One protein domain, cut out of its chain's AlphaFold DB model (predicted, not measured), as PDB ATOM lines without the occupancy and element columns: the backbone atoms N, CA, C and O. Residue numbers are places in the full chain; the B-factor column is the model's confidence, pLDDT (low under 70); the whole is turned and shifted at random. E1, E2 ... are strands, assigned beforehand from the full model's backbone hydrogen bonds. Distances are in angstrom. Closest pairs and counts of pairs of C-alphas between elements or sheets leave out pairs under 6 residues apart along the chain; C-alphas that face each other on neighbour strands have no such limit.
ATOM      1  N   CYS A 161      17.911   2.468  10.627       40.00
ATOM      2  CA  CYS A 161      17.015   2.449  11.788       40.00
ATOM      3  C   CYS A 161      15.512   2.447  11.433       40.00
ATOM      4  O   CYS A 161      14.684   2.253  12.327       40.00
ATOM      5  N   LEU A 162      15.146   2.641  10.157       41.84
ATOM      6  CA  LEU A 162      13.758   2.549   9.672       41.84
ATOM      7  C   LEU A 162      13.458   1.235   8.946       41.84
ATOM      8  O   LEU A 162      12.331   0.750   9.026       41.84
ATOM      9  N   ASP A 163      14.459   0.621   8.317       47.94
ATOM     10  CA  ASP A 163      14.290  -0.684   7.694       47.94
ATOM     11  C   ASP A 163      14.362  -1.796   8.743       47.94
ATOM     12  O   ASP A 163      15.176  -1.804   9.669       47.94
ATOM     13  N   ASN A 164      13.508  -2.803   8.589       64.88
ATOM     14  CA  ASN A 164      13.560  -4.013   9.407       64.88
ATOM     15  C   ASN A 164      14.769  -4.896   9.056       64.88
ATOM     16  O   ASN A 164      14.805  -6.046   9.488       64.88
ATOM     17  N   ALA A 165      15.721  -4.407   8.255       72.00
ATOM     18  CA  ALA A 165      16.862  -5.151   7.755       72.00
ATOM     19  C   ALA A 165      18.138  -4.295   7.706       72.00
ATOM     20  O   ALA A 165      18.138  -3.174   7.200       72.00
ATOM     21  N   ILE A 166      19.234  -4.867   8.196       79.00
ATOM     22  CA  ILE A 166      20.601  -4.345   8.107       79.00
ATOM     23  C   ILE A 166      21.399  -5.337   7.264       79.00
ATOM     24  O   ILE A 166      21.220  -6.542   7.436       79.00
ATOM     25  N   LEU A 167      22.244  -4.865   6.348       82.50
ATOM     26  CA  LEU A 167      23.210  -5.705   5.636       82.50
ATOM     27  C   LEU A 167      24.623  -5.304   6.060       82.50
ATOM     28  O   LEU A 167      25.025  -4.170   5.831       82.50
ATOM     29  N   LEU A 168      25.342  -6.243   6.666       80.81
ATOM     30  CA  LEU A 168      26.718  -6.133   7.127       80.81
ATOM     31  C   LEU A 168      27.645  -6.830   6.130       80.81
ATOM     32  O   LEU A 168      27.435  -7.987   5.767       80.81
ATOM     33  N   ARG A 169      28.668  -6.115   5.690       82.62
ATOM     34  CA  ARG A 169      29.759  -6.555   4.823       82.62
ATOM     35  C   ARG A 169      31.014  -6.816   5.663       82.62
ATOM     36  O   ARG A 169      31.050  -6.447   6.842       82.62
ATOM     37  N   PRO A 170      32.052  -7.440   5.083       78.56
ATOM     38  CA  PRO A 170      33.355  -7.506   5.728       78.56
ATOM     39  C   PRO A 170      33.811  -6.124   6.205       78.56
ATOM     40  O   PRO A 170      33.653  -5.135   5.486       78.56
ATOM     41  N   TYR A 171      34.375  -6.081   7.411       73.94
ATOM     42  CA  TYR A 171      34.874  -4.892   8.108       73.94
ATOM     43  C   TYR A 171      33.820  -3.894   8.606       73.94
ATOM     44  O   TYR A 171      34.192  -2.883   9.206       73.94
ATOM     45  N   ASP A 172      32.528  -4.175   8.420       71.19
ATOM     46  CA  ASP A 172      31.466  -3.311   8.931       71.19
ATOM     47  C   ASP A 172      31.390  -3.353  10.462       71.19
ATOM     48  O   ASP A 172      31.454  -4.409  11.096       71.19
ATOM     49  N   TYR A 173      31.176  -2.190  11.071       73.38
ATOM     50  CA  TYR A 173      30.952  -2.044  12.507       73.38
ATOM     51  C   TYR A 173      29.554  -1.494  12.801       73.38
ATOM     52  O   TYR A 173      29.080  -0.592  12.112       73.38
ATOM     53  N   ILE A 174      28.930  -1.971  13.881       74.38
ATOM     54  CA  ILE A 174      27.662  -1.447  14.393       74.38
ATOM     55  C   ILE A 174      27.690  -1.362  15.926       74.38
ATOM     56  O   ILE A 174      28.105  -2.298  16.608       74.38
ATOM     57  N   ASP A 175      27.212  -0.240  16.466       77.19
ATOM     58  CA  ASP A 175      26.789  -0.075  17.866       77.19
ATOM     59  C   ASP A 175      25.496   0.743  17.862       77.19
ATOM     60  O   ASP A 175      25.483   1.974  17.903       77.19
ATOM     61  N   LEU A 176      24.389   0.031  17.697       73.25
ATOM     62  CA  LEU A 176      23.056   0.589  17.597       73.25
ATOM     63  C   LEU A 176      22.380   0.526  18.962       73.25
ATOM     64  O   LEU A 176      22.090  -0.553  19.472       73.25
ATOM     65  N   LYS A 177      22.068   1.689  19.529       75.25
ATOM     66  CA  LYS A 177      21.245   1.820  20.734       75.25
ATOM     67  C   LYS A 177      19.932   2.498  20.369       75.25
ATOM     68  O   LYS A 177      19.938   3.580  19.790       75.25
ATOM     69  N   MET A 178      18.815   1.886  20.743       70.69
ATOM     70  CA  MET A 178      17.478   2.405  20.474       70.69
ATOM     71  C   MET A 178      16.658   2.464  21.758       70.69
ATOM     72  O   MET A 178      16.837   1.666  22.680       70.69
ATOM     73  N   ILE A 179      15.755   3.440  21.821       72.50
ATOM     74  CA  ILE A 179      14.749   3.553  22.874       72.50
ATOM     75  C   ILE A 179      13.405   3.729  22.174       72.50
ATOM     76  O   ILE A 179      13.212   4.698  21.445       72.50
ATOM     77  N   SER A 180      12.488   2.786  22.376       63.56
ATOM     78  CA  SER A 180      11.156   2.804  21.770       63.56
ATOM     79  C   SER A 180      10.112   2.433  22.812       63.56
ATOM     80  O   SER A 180      10.245   1.425  23.501       63.56
ATOM     81  N   SER A 181       9.086   3.274  22.971       65.69
ATOM     82  CA  SER A 181       8.005   3.070  23.950       65.69
ATOM     83  C   SER A 181       8.499   2.777  25.382       65.69
ATOM     84  O   SER A 181       7.898   1.975  26.088       65.69
ATOM     85  N   GLY A 182       9.608   3.397  25.803       69.69
ATOM     86  CA  GLY A 182      10.211   3.190  27.129       69.69
ATOM     87  C   GLY A 182      11.102   1.949  27.257       69.69
ATOM     88  O   GLY A 182      11.746   1.773  28.287       69.69
ATOM     89  N   PHE A 183      11.207   1.122  26.215       75.25
ATOM     90  CA  PHE A 183      12.094  -0.036  26.184       75.25
ATOM     91  C   PHE A 183      13.408   0.314  25.500       75.25
ATOM     92  O   PHE A 183      13.430   0.908  24.421       75.25
ATOM     93  N   LYS A 184      14.508  -0.070  26.144       80.69
ATOM     94  CA  LYS A 184      15.860   0.092  25.626       80.69
ATOM     95  C   LYS A 184      16.277  -1.186  24.914       80.69
ATOM     96  O   LYS A 184      16.185  -2.270  25.486       80.69
ATOM     97  N   THR A 185      16.776  -1.042  23.696       82.62
ATOM     98  CA  THR A 185      17.414  -2.127  22.956       82.62
ATOM     99  C   THR A 185      18.801  -1.701  22.496       82.62
ATOM    100  O   THR A 185      19.082  -0.512  22.293       82.62
ATOM    101  N   ARG A 186      19.711  -2.666  22.378       83.38
ATOM    102  CA  ARG A 186      21.063  -2.431  21.867       83.38
ATOM    103  C   ARG A 186      21.525  -3.602  21.021       83.38
ATOM    104  O   ARG A 186      21.246  -4.747  21.354       83.38
ATOM    105  N   LEU A 187      22.253  -3.314  19.956       85.19
ATOM    106  CA  LEU A 187      22.963  -4.284  19.141       85.19
ATOM    107  C   LEU A 187      24.354  -3.729  18.865       85.19
ATOM    108  O   LEU A 187      24.481  -2.649  18.298       85.19
ATOM    109  N   LYS A 188      25.391  -4.453  19.265       86.44
ATOM    110  CA  LYS A 188      26.782  -4.033  19.117       86.44
ATOM    111  C   LYS A 188      27.633  -5.185  18.605       86.44
ATOM    112  O   LYS A 188      27.543  -6.274  19.153       86.44
ATOM    113  N   LEU A 189      28.512  -4.940  17.641       82.44
ATOM    114  CA  LEU A 189      29.579  -5.886  17.315       82.44
ATOM    115  C   LEU A 189      30.701  -5.781  18.360       82.44
ATOM    116  O   LEU A 189      31.311  -4.721  18.533       82.44
ATOM    117  N   SER A 190      30.957  -6.875  19.075       88.00
ATOM    118  CA  SER A 190      32.181  -7.054  19.867       88.00
ATOM    119  C   SER A 190      33.361  -7.419  18.971       88.00
ATOM    120  O   SER A 190      34.479  -6.983  19.225       88.00
ATOM    121  N   GLN A 191      33.093  -8.215  17.934       88.81
ATOM    122  CA  GLN A 191      34.034  -8.577  16.878       88.81
ATOM    123  C   GLN A 191      33.339  -8.322  15.544       88.81
ATOM    124  O   GLN A 191      32.224  -8.801  15.330       88.81
ATOM    125  N   ILE A 192      33.968  -7.517  14.692       88.38
ATOM    126  CA  ILE A 192      33.436  -7.170  13.369       88.38
ATOM    127  C   ILE A 192      33.491  -8.382  12.428       88.38
ATOM    128  O   ILE A 192      34.211  -9.325  12.729       88.38
ATOM    129  N   PRO A 193      32.755  -8.393  11.305       89.88
ATOM    130  CA  PRO A 193      32.851  -9.460  10.316       89.88
ATOM    131  C   PRO A 193      34.217  -9.414   9.629       89.88
ATOM    132  O   PRO A 193      34.477  -8.520   8.825       89.88
ATOM    133  N   ASP A 194      35.093 -10.356   9.952       92.25
ATOM    134  CA  ASP A 194      36.438 -10.464   9.376       92.25
ATOM    135  C   ASP A 194      36.940 -11.913   9.470       92.25
ATOM    136  O   ASP A 194      36.263 -12.802   9.996       92.25
ATOM    137  N   PHE A 195      38.126 -12.163   8.934       91.56
ATOM    138  CA  PHE A 195      38.824 -13.429   9.040       91.56
ATOM    139  C   PHE A 195      39.564 -13.539  10.375       91.56
ATOM    140  O   PHE A 195      40.454 -12.752  10.695       91.56
ATOM    141  N   TYR A 196      39.221 -14.565  11.147       91.75
ATOM    142  CA  TYR A 196      39.800 -14.845  12.454       91.75
ATOM    143  C   TYR A 196      40.293 -16.284  12.542       91.75
ATOM    144  O   TYR A 196      39.675 -17.215  12.021       91.75
ATOM    145  N   LYS A 197      41.381 -16.479  13.289       92.31
ATOM    146  CA  LYS A 197      41.874 -17.805  13.663       92.31
ATOM    147  C   LYS A 197      41.287 -18.211  15.014       92.31
ATOM    148  O   LYS A 197      41.645 -17.646  16.044       92.31
ATOM    149  N   ILE A 198      40.404 -19.203  15.010       90.00
ATOM    150  CA  ILE A 198      39.712 -19.731  16.192       90.00
ATOM    151  C   ILE A 198      40.085 -21.211  16.319       90.00
ATOM    152  O   ILE A 198      39.871 -21.988  15.393       90.00
ATOM    153  N   ASN A 199      40.673 -21.617  17.450       90.38
ATOM    154  CA  ASN A 199      41.112 -23.003  17.693       90.38
ATOM    155  C   ASN A 199      41.981 -23.580  16.555       90.38
ATOM    156  O   ASN A 199      41.758 -24.695  16.085       90.38
ATOM    157  N   ASN A 200      42.963 -22.801  16.091       90.38
ATOM    158  CA  ASN A 200      43.864 -23.133  14.978       90.38
ATOM    159  C   ASN A 200      43.214 -23.309  13.594       90.38
ATOM    160  O   ASN A 200      43.905 -23.721  12.665       90.38
ATOM    161  N   LYS A 201      41.941 -22.946  13.424       91.69
ATOM    162  CA  LYS A 201      41.255 -22.927  12.127       91.69
ATOM    163  C   LYS A 201      40.837 -21.505  11.767       91.69
ATOM    164  O   LYS A 201      40.549 -20.706  12.653       91.69
ATOM    165  N   GLU A 202      40.832 -21.190  10.479       93.25
ATOM    166  CA  GLU A 202      40.439 -19.874   9.978       93.25
ATOM    167  C   GLU A 202      38.953 -19.847   9.621       93.25
ATOM    168  O   GLU A 202      38.413 -20.785   9.025       93.25
ATOM    169  N   TYR A 203      38.291 -18.762  10.010       96.31
ATOM    170  CA  TYR A 203      36.870 -18.534   9.793       96.31
ATOM    171  C   TYR A 203      36.646 -17.084   9.397       96.31
ATOM    172  O   TYR A 203      37.279 -16.197   9.959       96.31
ATOM    173  N   PHE A 204      35.670 -16.832   8.532       96.19
ATOM    174  CA  PHE A 204      34.991 -15.545   8.533       96.19
ATOM    175  C   PHE A 204      34.016 -15.527   9.715       96.19
ATOM    176  O   PHE A 204      33.110 -16.362   9.786       96.19
ATOM    177  N   ALA A 205      34.224 -14.645  10.685       96.69
ATOM    178  CA  ALA A 205      33.479 -14.657  11.938       96.69
ATOM    179  C   ALA A 205      33.081 -13.250  12.388       96.69
ATOM    180  O   ALA A 205      33.664 -12.261  11.964       96.69
ATOM    181  N   ALA A 206      32.057 -13.184  13.237       95.94
ATOM    182  CA  ALA A 206      31.618 -11.969  13.914       95.94
ATOM    183  C   ALA A 206      31.021 -12.325  15.284       95.94
ATOM    184  O   ALA A 206      30.445 -13.402  15.459       95.94
ATOM    185  N   GLU A 207      31.104 -11.399  16.237       95.56
ATOM    186  CA  GLU A 207      30.472 -11.517  17.554       95.56
ATOM    187  C   GLU A 207      29.574 -10.305  17.791       95.56
ATOM    188  O   GLU A 207      30.035  -9.161  17.752       95.56
ATOM    189  N   ILE A 208      28.302 -10.556  18.093       94.81
ATOM    190  CA  ILE A 208      27.290  -9.535  18.355       94.81
ATOM    191  C   ILE A 208      26.838  -9.637  19.812       94.81
ATOM    192  O   ILE A 208      26.400 -10.694  20.249       94.81
ATOM    193  N   LYS A 209      26.852  -8.521  20.536       94.44
ATOM    194  CA  LYS A 209      26.170  -8.348  21.820       94.44
ATOM    195  C   LYS A 209      24.841  -7.639  21.624       94.44
ATOM    196  O   LYS A 209      24.780  -6.561  21.031       94.44
ATOM    197  N   THR A 210      23.780  -8.221  22.161       92.81
ATOM    198  CA  THR A 210      22.414  -7.714  22.073       92.81
ATOM    199  C   THR A 210      21.815  -7.477  23.455       92.81
ATOM    200  O   THR A 210      22.007  -8.261  24.375       92.81
ATOM    201  N   GLU A 211      21.038  -6.408  23.596       91.94
ATOM    202  CA  GLU A 211      20.248  -6.084  24.785       91.94
ATOM    203  C   GLU A 211      18.793  -5.889  24.350       91.94
ATOM    204  O   GLU A 211      18.526  -5.134  23.410       91.94
ATOM    205  N   GLY A 212      17.854  -6.560  25.019       88.81
ATOM    206  CA  GLY A 212      16.422  -6.430  24.723       88.81
ATOM    207  C   GLY A 212      15.966  -7.102  23.420       88.81
ATOM    208  O   GLY A 212      14.864  -6.820  22.948       88.81
ATOM    209  N   PHE A 213      16.782  -7.997  22.856       89.50
ATOM    210  CA  PHE A 213      16.449  -8.818  21.692       89.50
ATOM    211  C   PHE A 213      16.517 -10.305  22.033       89.50
ATOM    212  O   PHE A 213      17.285 -10.708  22.899       89.50
ATOM    213  N   LYS A 214      15.757 -11.114  21.295       91.88
ATOM    214  CA  LYS A 214      15.885 -12.571  21.250       91.88
ATOM    215  C   LYS A 214      16.108 -13.019  19.813       91.88
ATOM    216  O   LYS A 214      15.410 -12.557  18.910       91.88
ATOM    217  N   VAL A 215      17.045 -13.939  19.601       92.56
ATOM    218  CA  VAL A 215      17.233 -14.573  18.291       92.56
ATOM    219  C   VAL A 215      16.033 -15.473  18.005       92.56
ATOM    220  O   VAL A 215      15.748 -16.402  18.757       92.56
ATOM    221  N   SER A 216      15.305 -15.176  16.931       89.31
ATOM    222  CA  SER A 216      14.177 -15.991  16.476       89.31
ATOM    223  C   SER A 216      14.638 -17.077  15.513       89.31
ATOM    224  O   SER A 216      14.287 -18.239  15.680       89.31
ATOM    225  N   THR A 217      15.411 -16.697  14.494       89.94
ATOM    226  CA  THR A 217      15.906 -17.610  13.456       89.94
ATOM    227  C   THR A 217      17.261 -17.144  12.949       89.94
ATOM    228  O   THR A 217      17.503 -15.940  12.878       89.94
ATOM    229  N   ALA A 218      18.101 -18.076  12.512       92.56
ATOM    230  CA  ALA A 218      19.274 -17.779  11.704       92.56
ATOM    231  C   ALA A 218      19.340 -18.762  10.534       92.56
ATOM    232  O   ALA A 218      19.258 -19.970  10.746       92.56
ATOM    233  N   ALA A 219      19.415 -18.250   9.310       90.56
ATOM    234  CA  ALA A 219      19.387 -19.069   8.106       90.56
ATOM    235  C   ALA A 219      20.059 -18.360   6.933       90.56
ATOM    236  O   ALA A 219      20.079 -17.131   6.848       90.56
ATOM    237  N   LEU A 220      20.580 -19.150   6.000       88.56
ATOM    238  CA  LEU A 220      21.091 -18.646   4.736       88.56
ATOM    239  C   LEU A 220      19.909 -18.148   3.880       88.56
ATOM    240  O   LEU A 220      19.025 -18.925   3.528       88.56
ATOM    241  N   ALA A 221      19.860 -16.845   3.600       80.25
ATOM    242  CA  ALA A 221      18.778 -16.197   2.855       80.25
ATOM    243  C   ALA A 221      19.001 -16.234   1.336       80.25
ATOM    244  O   ALA A 221      18.047 -16.332   0.569       80.25
ATOM    245  N   THR A 222      20.260 -16.154   0.906       83.75
ATOM    246  CA  THR A 222      20.707 -16.360  -0.483       83.75
ATOM    247  C   THR A 222      22.054 -17.077  -0.460       83.75
ATOM    248  O   THR A 222      22.612 -17.259   0.615       83.75
ATOM    249  N   GLU A 223      22.615 -17.447  -1.614       83.69
ATOM    250  CA  GLU A 223      23.867 -18.220  -1.703       83.69
ATOM    251  C   GLU A 223      25.016 -17.695  -0.829       83.69
ATOM    252  O   GLU A 223      25.796 -18.496  -0.313       83.69
ATOM    253  N   ASN A 224      25.099 -16.379  -0.621       89.12
ATOM    254  CA  ASN A 224      26.151 -15.719   0.148       89.12
ATOM    255  C   ASN A 224      25.630 -14.752   1.227       89.12
ATOM    256  O   ASN A 224      26.418 -13.980   1.769       89.12
ATOM    257  N   VAL A 225      24.334 -14.760   1.557       88.19
ATOM    258  CA  VAL A 225      23.784 -13.871   2.595       88.19
ATOM    259  C   VAL A 225      23.203 -14.677   3.741       88.19
ATOM    260  O   VAL A 225      22.171 -15.329   3.585       88.19
ATOM    261  N   LEU A 226      23.827 -14.585   4.914       92.94
ATOM    262  CA  LEU A 226      23.327 -15.183   6.148       92.94
ATOM    263  C   LEU A 226      22.419 -14.192   6.881       92.94
ATOM    264  O   LEU A 226      22.855 -13.105   7.236       92.94
ATOM    265  N   ASN A 227      21.169 -14.560   7.133       91.31
ATOM    266  CA  ASN A 227      20.206 -13.740   7.857       91.31
ATOM    267  C   ASN A 227      20.050 -14.218   9.304       91.31
ATOM    268  O   ASN A 227      19.862 -15.406   9.557       91.31
ATOM    269  N   ILE A 228      20.053 -13.276  10.242       92.94
ATOM    270  CA  ILE A 228      19.708 -13.470  11.647       92.94
ATOM    271  C   ILE A 228      18.508 -12.584  11.965       92.94
ATOM    272  O   ILE A 228      18.576 -11.356  11.892       92.94
ATOM    273  N   LYS A 229      17.398 -13.204  12.348       89.62
ATOM    274  CA  LYS A 229      16.174 -12.524  12.753       89.62
ATOM    275  C   LYS A 229      16.156 -12.344  14.267       89.62
ATOM    276  O   LYS A 229      16.234 -13.316  15.015       89.62
ATOM    277  N   LEU A 230      16.006 -11.101  14.701       89.12
ATOM    278  CA  LEU A 230      15.929 -10.678  16.092       89.12
ATOM    279  C   LEU A 230      14.525 -10.155  16.395       89.12
ATOM    280  O   LEU A 230      13.993  -9.329  15.656       89.12
ATOM    281  N   GLN A 231      13.941 -10.598  17.498       87.75
ATOM    282  CA  GLN A 231      12.673 -10.093  18.014       87.75
ATOM    283  C   GLN A 231      12.925  -9.217  19.242       87.75
ATOM    284  O   GLN A 231      13.607  -9.637  20.174       87.75
ATOM    285  N   GLU A 232      12.364  -8.009  19.255       85.88
ATOM    286  CA  GLU A 232      12.386  -7.139  20.435       85.88
ATOM    287  C   GLU A 232      11.566  -7.768  21.573       85.88
ATOM    288  O   GLU A 232      10.416  -8.174  21.384       85.88
ATOM    289  N   LEU A 233      12.150  -7.827  22.771       85.38
ATOM    290  CA  LEU A 233      11.508  -8.395  23.960       85.38
ATOM    291  C   LEU A 233      10.538  -7.415  24.645       85.38
ATOM    292  O   LEU A 233       9.692  -7.835  25.434       85.38
ATOM    293  N   GLY A 234      10.634  -6.122  24.326       72.50
ATOM    294  CA  GLY A 234       9.829  -5.043  24.900       72.50
ATOM    295  C   GLY A 234       9.014  -4.259  23.867       72.50
ATOM    296  O   GLY A 234       9.279  -4.306  22.667       72.50
ATOM    297  N   GLY A 235       8.013  -3.510  24.331       68.19
ATOM    298  CA  GLY A 235       7.219  -2.604  23.493       68.19
ATOM    299  C   GLY A 235       6.348  -3.325  22.458       68.19
ATOM    300  O   GLY A 235       5.648  -4.282  22.782       68.19
ATOM    301  N   ARG A 236       6.377  -2.854  21.201       63.69
ATOM    302  CA  ARG A 236       5.573  -3.390  20.079       63.69
ATOM    303  C   ARG A 236       6.132  -4.688  19.463       63.69
ATOM    304  O   ARG A 236       5.578  -5.154  18.473       63.69
ATOM    305  N   ARG A 237       7.193  -5.277  20.042       72.25
ATOM    306  CA  ARG A 237       7.827  -6.539  19.601       72.25
ATOM    307  C   ARG A 237       8.196  -6.550  18.114       72.25
ATOM    308  O   ARG A 237       7.851  -7.485  17.389       72.25
ATOM    309  N   HIS A 238       8.879  -5.505  17.647       77.50
ATOM    310  CA  HIS A 238       9.315  -5.458  16.256       77.50
ATOM    311  C   HIS A 238      10.307  -6.580  15.946       77.50
ATOM    312  O   HIS A 238      11.026  -7.077  16.817       77.50
ATOM    313  N   VAL A 239      10.351  -6.949  14.670       81.50
ATOM    314  CA  VAL A 239      11.309  -7.907  14.129       81.50
ATOM    315  C   VAL A 239      12.369  -7.148  13.342       81.50
ATOM    316  O   VAL A 239      12.049  -6.320  12.490       81.50
ATOM    317  N   ARG A 240      13.634  -7.464  13.608       81.12
ATOM    318  CA  ARG A 240      14.804  -6.941  12.904       81.12
ATOM    319  C   ARG A 240      15.547  -8.086  12.232       81.12
ATOM    320  O   ARG A 240      15.617  -9.186  12.762       81.12
ATOM    321  N   ASN A 241      16.111  -7.822  11.070       82.50
ATOM    322  CA  ASN A 241      16.895  -8.760  10.287       82.50
ATOM    323  C   ASN A 241      18.318  -8.222  10.192       82.50
ATOM    324  O   ASN A 241      18.525  -7.087   9.770       82.50
ATOM    325  N   ILE A 242      19.294  -9.030  10.568       89.88
ATOM    326  CA  ILE A 242      20.712  -8.739  10.408       89.88
ATOM    327  C   ILE A 242      21.227  -9.693   9.349       89.88
ATOM    328  O   ILE A 242      21.232 -10.902   9.544       89.88
ATOM    329  N   ASN A 243      21.602  -9.155   8.204       87.75
ATOM    330  CA  ASN A 243      22.128  -9.915   7.091       87.75
ATOM    331  C   ASN A 243      23.645  -9.757   7.076       87.75
ATOM    332  O   ASN A 243      24.129  -8.637   7.184       87.75
ATOM    333  N   PHE A 244      24.381 -10.843   6.906       91.06
ATOM    334  CA  PHE A 244      25.821 -10.849   6.697       91.06
ATOM    335  C   PHE A 244      26.097 -11.267   5.262       91.06
ATOM    336  O   PHE A 244      25.699 -12.358   4.852       91.06
ATOM    337  N   LEU A 245      26.774 -10.406   4.510       89.75
ATOM    338  CA  LEU A 245      27.354 -10.763   3.227       89.75
ATOM    339  C   LEU A 245      28.623 -11.576   3.492       89.75
ATOM    340  O   LEU A 245      29.626 -11.043   3.968       89.75
ATOM    341  N   ILE A 246      28.553 -12.868   3.202       94.38
ATOM    342  CA  ILE A 246      29.660 -13.799   3.376       94.38
ATOM    343  C   ILE A 246      30.605 -13.666   2.170       94.38
ATOM    344  O   ILE A 246      30.136 -13.738   1.028       94.38
ATOM    345  N   PRO A 247      31.915 -13.457   2.393       91.12
ATOM    346  CA  PRO A 247      32.892 -13.377   1.315       91.12
ATOM    347  C   PRO A 247      33.026 -14.727   0.597       91.12
ATOM    348  O   PRO A 247      32.797 -15.785   1.183       91.12
ATOM    349  N   THR A 248      33.409 -14.691  -0.677       91.75
ATOM    350  CA  THR A 248      33.534 -15.878  -1.547       91.75
ATOM    351  C   THR A 248      34.551 -16.905  -1.055       91.75
ATOM    352  O   THR A 248      34.467 -18.078  -1.399       91.75
ATOM    353  N   GLU A 249      35.492 -16.464  -0.233       93.19
ATOM    354  CA  GLU A 249      36.540 -17.238   0.414       93.19
ATOM    355  C   GLU A 249      35.985 -18.142   1.527       93.19
ATOM    356  O   GLU A 249      36.660 -19.076   1.957       93.19
ATOM    357  N   ALA A 250      34.756 -17.891   1.993       94.69
ATOM    358  CA  ALA A 250      34.103 -18.635   3.060       94.69
ATOM    359  C   ALA A 250      32.875 -19.413   2.561       94.69
ATOM    360  O   ALA A 250      32.099 -18.962   1.718       94.69
ATOM    361  N   ASN A 251      32.662 -20.606   3.115       94.81
ATOM    362  CA  ASN A 251      31.562 -21.479   2.726       94.81
ATOM    363  C   ASN A 251      30.283 -21.152   3.512       94.81
ATOM    364  O   ASN A 251      30.002 -21.748   4.557       94.81
ATOM    365  N   ALA A 252      29.473 -20.239   2.974       93.25
ATOM    366  CA  ALA A 252      28.218 -19.795   3.585       93.25
ATOM    367  C   ALA A 252      27.226 -20.939   3.895       93.25
ATOM    368  O   ALA A 252      26.427 -20.825   4.824       93.25
ATOM    369  N   LYS A 253      27.290 -22.064   3.163       92.69
ATOM    370  CA  LYS A 253      26.374 -23.209   3.333       92.69
ATOM    371  C   LYS A 253      26.575 -23.965   4.646       92.69
ATOM    372  O   LYS A 253      25.670 -24.669   5.078       92.69
ATOM    373  N   ILE A 254      27.746 -23.829   5.261       93.94
ATOM    374  CA  ILE A 254      28.095 -24.471   6.536       93.94
ATOM    375  C   ILE A 254      28.364 -23.432   7.632       93.94
ATOM    376  O   ILE A 254      29.120 -23.687   8.569       93.94
ATOM    377  N   ALA A 255      27.758 -22.248   7.506       94.38
ATOM    378  CA  ALA A 255      27.786 -21.228   8.544       94.38
ATOM    379  C   ALA A 255      27.147 -21.749   9.843       94.38
ATOM    380  O   ALA A 255      26.068 -22.343   9.827       94.38
ATOM    381  N   SER A 256      27.795 -21.481  10.974       94.88
ATOM    382  CA  SER A 256      27.293 -21.804  12.311       94.88
ATOM    383  C   SER A 256      26.968 -20.527  13.079       94.88
ATOM    384  O   SER A 256      27.813 -19.630  13.158       94.88
ATOM    385  N   ILE A 257      25.775 -20.480  13.678       95.88
ATOM    386  CA  ILE A 257      25.367 -19.443  14.628       95.88
ATOM    387  C   ILE A 257      25.192 -20.072  16.010       95.88
ATOM    388  O   ILE A 257      24.373 -20.972  16.184       95.88
ATOM    389  N   GLU A 258      25.940 -19.572  16.987       95.31
ATOM    390  CA  GLU A 258      25.835 -19.956  18.397       95.31
ATOM    391  C   GLU A 258      25.313 -18.759  19.202       95.31
ATOM    392  O   GLU A 258      25.760 -17.630  18.996       95.31
ATOM    393  N   VAL A 259      24.368 -18.993  20.115       93.69
ATOM    394  CA  VAL A 259      23.822 -17.958  21.005       93.69
ATOM    395  C   VAL A 259      24.143 -18.342  22.446       93.69
ATOM    396  O   VAL A 259      23.777 -19.429  22.884       93.69
ATOM    397  N   PHE A 260      24.817 -17.451  23.171       91.19
ATOM    398  CA  PHE A 260      25.187 -17.623  24.578       91.19
ATOM    399  C   PHE A 260      24.465 -16.595  25.445       91.19
ATOM    400  O   PHE A 260      24.322 -15.433  25.049       91.19
ATOM    401  N   ASP A 261      24.016 -17.040  26.622       83.50
ATOM    402  CA  ASP A 261      23.386 -16.222  27.668       83.50
ATOM    403  C   ASP A 261      22.260 -15.295  27.165       83.50
ATOM    404  O   ASP A 261      22.043 -14.205  27.696       83.50
ATOM    405  N   ASP A 262      21.578 -15.708  26.089       77.12
ATOM    406  CA  ASP A 262      20.535 -14.968  25.360       77.12
ATOM    407  C   ASP A 262      20.923 -13.548  24.889       77.12
ATOM    408  O   ASP A 262      20.069 -12.778  24.444       77.12
ATOM    409  N   ASN A 263      22.205 -13.183  24.952       89.69
ATOM    410  CA  ASN A 263      22.668 -11.818  24.695       89.69
ATOM    411  C   ASN A 263      23.909 -11.737  23.802       89.69
ATOM    412  O   ASN A 263      24.284 -10.634  23.406       89.69
ATOM    413  N   THR A 264      24.547 -12.864  23.487       94.75
ATOM    414  CA  THR A 264      25.753 -12.897  22.660       94.75
ATOM    415  C   THR A 264      25.563 -13.880  21.516       94.75
ATOM    416  O   THR A 264      25.229 -15.039  21.734       94.75
ATOM    417  N   ILE A 265      25.773 -13.417  20.287       96.56
ATOM    418  CA  ILE A 265      25.620 -14.188  19.054       96.56
ATOM    419  C   ILE A 265      26.996 -14.309  18.410       96.56
ATOM    420  O   ILE A 265      27.601 -13.295  18.060       96.56
ATOM    421  N   PHE A 266      27.471 -15.534  18.208       96.38
ATOM    422  CA  PHE A 266      28.680 -15.813  17.443       96.38
ATOM    423  C   PHE A 266      28.313 -16.373  16.079       96.38
ATOM    424  O   PHE A 266      27.646 -17.401  15.974       96.38
ATOM    425  N   MET A 267      28.806 -15.714  15.039       96.81
ATOM    426  CA  MET A 267      28.797 -16.220  13.677       96.81
ATOM    427  C   MET A 267      30.179 -16.764  13.347       96.81
ATOM    428  O   MET A 267      31.174 -16.066  13.542       96.81
ATOM    429  N   ARG A 268      30.247 -17.981  12.804       97.00
ATOM    430  CA  ARG A 268      31.472 -18.528  12.208       97.00
ATOM    431  C   ARG A 268      31.146 -19.171  10.870       97.00
ATOM    432  O   ARG A 268      30.202 -19.950  10.765       97.00
ATOM    433  N   VAL A 269      31.948 -18.865   9.863       96.75
ATOM    434  CA  VAL A 269      31.842 -19.435   8.523       96.75
ATOM    435  C   VAL A 269      33.219 -19.965   8.125       96.75
ATOM    436  O   VAL A 269      34.159 -19.177   8.012       96.75
ATOM    437  N   PRO A 270      33.385 -21.288   7.969       95.62
ATOM    438  CA  PRO A 270      34.661 -21.883   7.581       95.62
ATOM    439  C   PRO A 270      35.149 -21.368   6.226       95.62
ATOM    440  O   PRO A 270      34.340 -21.172   5.317       95.62
ATOM    441  N   LEU A 271      36.464 -21.210   6.072       94.56
ATOM    442  CA  LEU A 271      37.060 -20.937   4.765       94.56
ATOM    443  C   LEU A 271      36.931 -22.137   3.824       94.56
ATOM    444  O   LEU A 271      36.942 -23.296   4.249       94.56
TER     445      LEU A 271
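AT A GLANCE: This is residues 161 to 271 of the 275 residues of an uncharacterized protein of Vespula germanica (UniProt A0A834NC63). Two strongly twisted sheets lie face to face as a sandwich, a five-stranded one, E2 E3 E4 E9 E8, over a four-stranded one, E1 E7 E6 E5. The sheets come close along the edge of E8 and E5, while the opposite edge strands, E2 and E1, stay apart; the long, bent hairpin of E3 and E4 runs most of the length. The printed part has 111 residues, nine strands, E1 to E9 in order, and no named helix: all strand. The first sheet is antiparallel, the second mixed; the whole is compact, radius of gyration of the C-alphas 13.8 A, and elongated, 43 by 26 by 21 A.

IN THESE COORDINATES: Find C-alpha 165 at (16.862, -5.151, 7.755), where E1, residues 165 to 168, begins. Next come E2, 175 to 180, E3, 183 to 198, 35.4 A long, and E4, 201 to 211, 29.8 A. E3 bends by 89 degrees at residue 195, E4 by 62 degrees at 204. Then read E5, 213 to 222, 23.8 A, E6, 225 to 232, E7, 239 to 245, E8, 256 to 260, and E9, 264 to 270, ending at C-alpha 270, (34.661, -21.883, 7.581).

HOW THE PARTS SIT: Look first at the meander E2 E3 E4, each strand the antiparallel neighbour of the one before: N 178 and O 185 are 2.9 A apart, N 188 and O 209 2.8 A. E9 is the antiparallel neighbour of E4, with N 206 and O 267 within hydrogen-bond range at 3.0 A, and of E8, with N 258 and O 266 at 2.9 A. In the second meander, E5 E6 E7, find N 216 and O 229, 2.8 A, and N 228 and O 242, 2.7 A. E1 is parallel to E7, with N 168 and O 243 at 2.7 A. Between the sheets, the closest C-alphas of E5 and E8 are those of Ala 218 and Ile 257, 7.0 A.

THE WHOLE: The C-alphas farthest apart are those of Ser 181 and Asn 200, 45.3 A. The printed part has no cut and no long link. Confidence is under 70 at residues 161 to 164, 180 to 182 and 235 to 236.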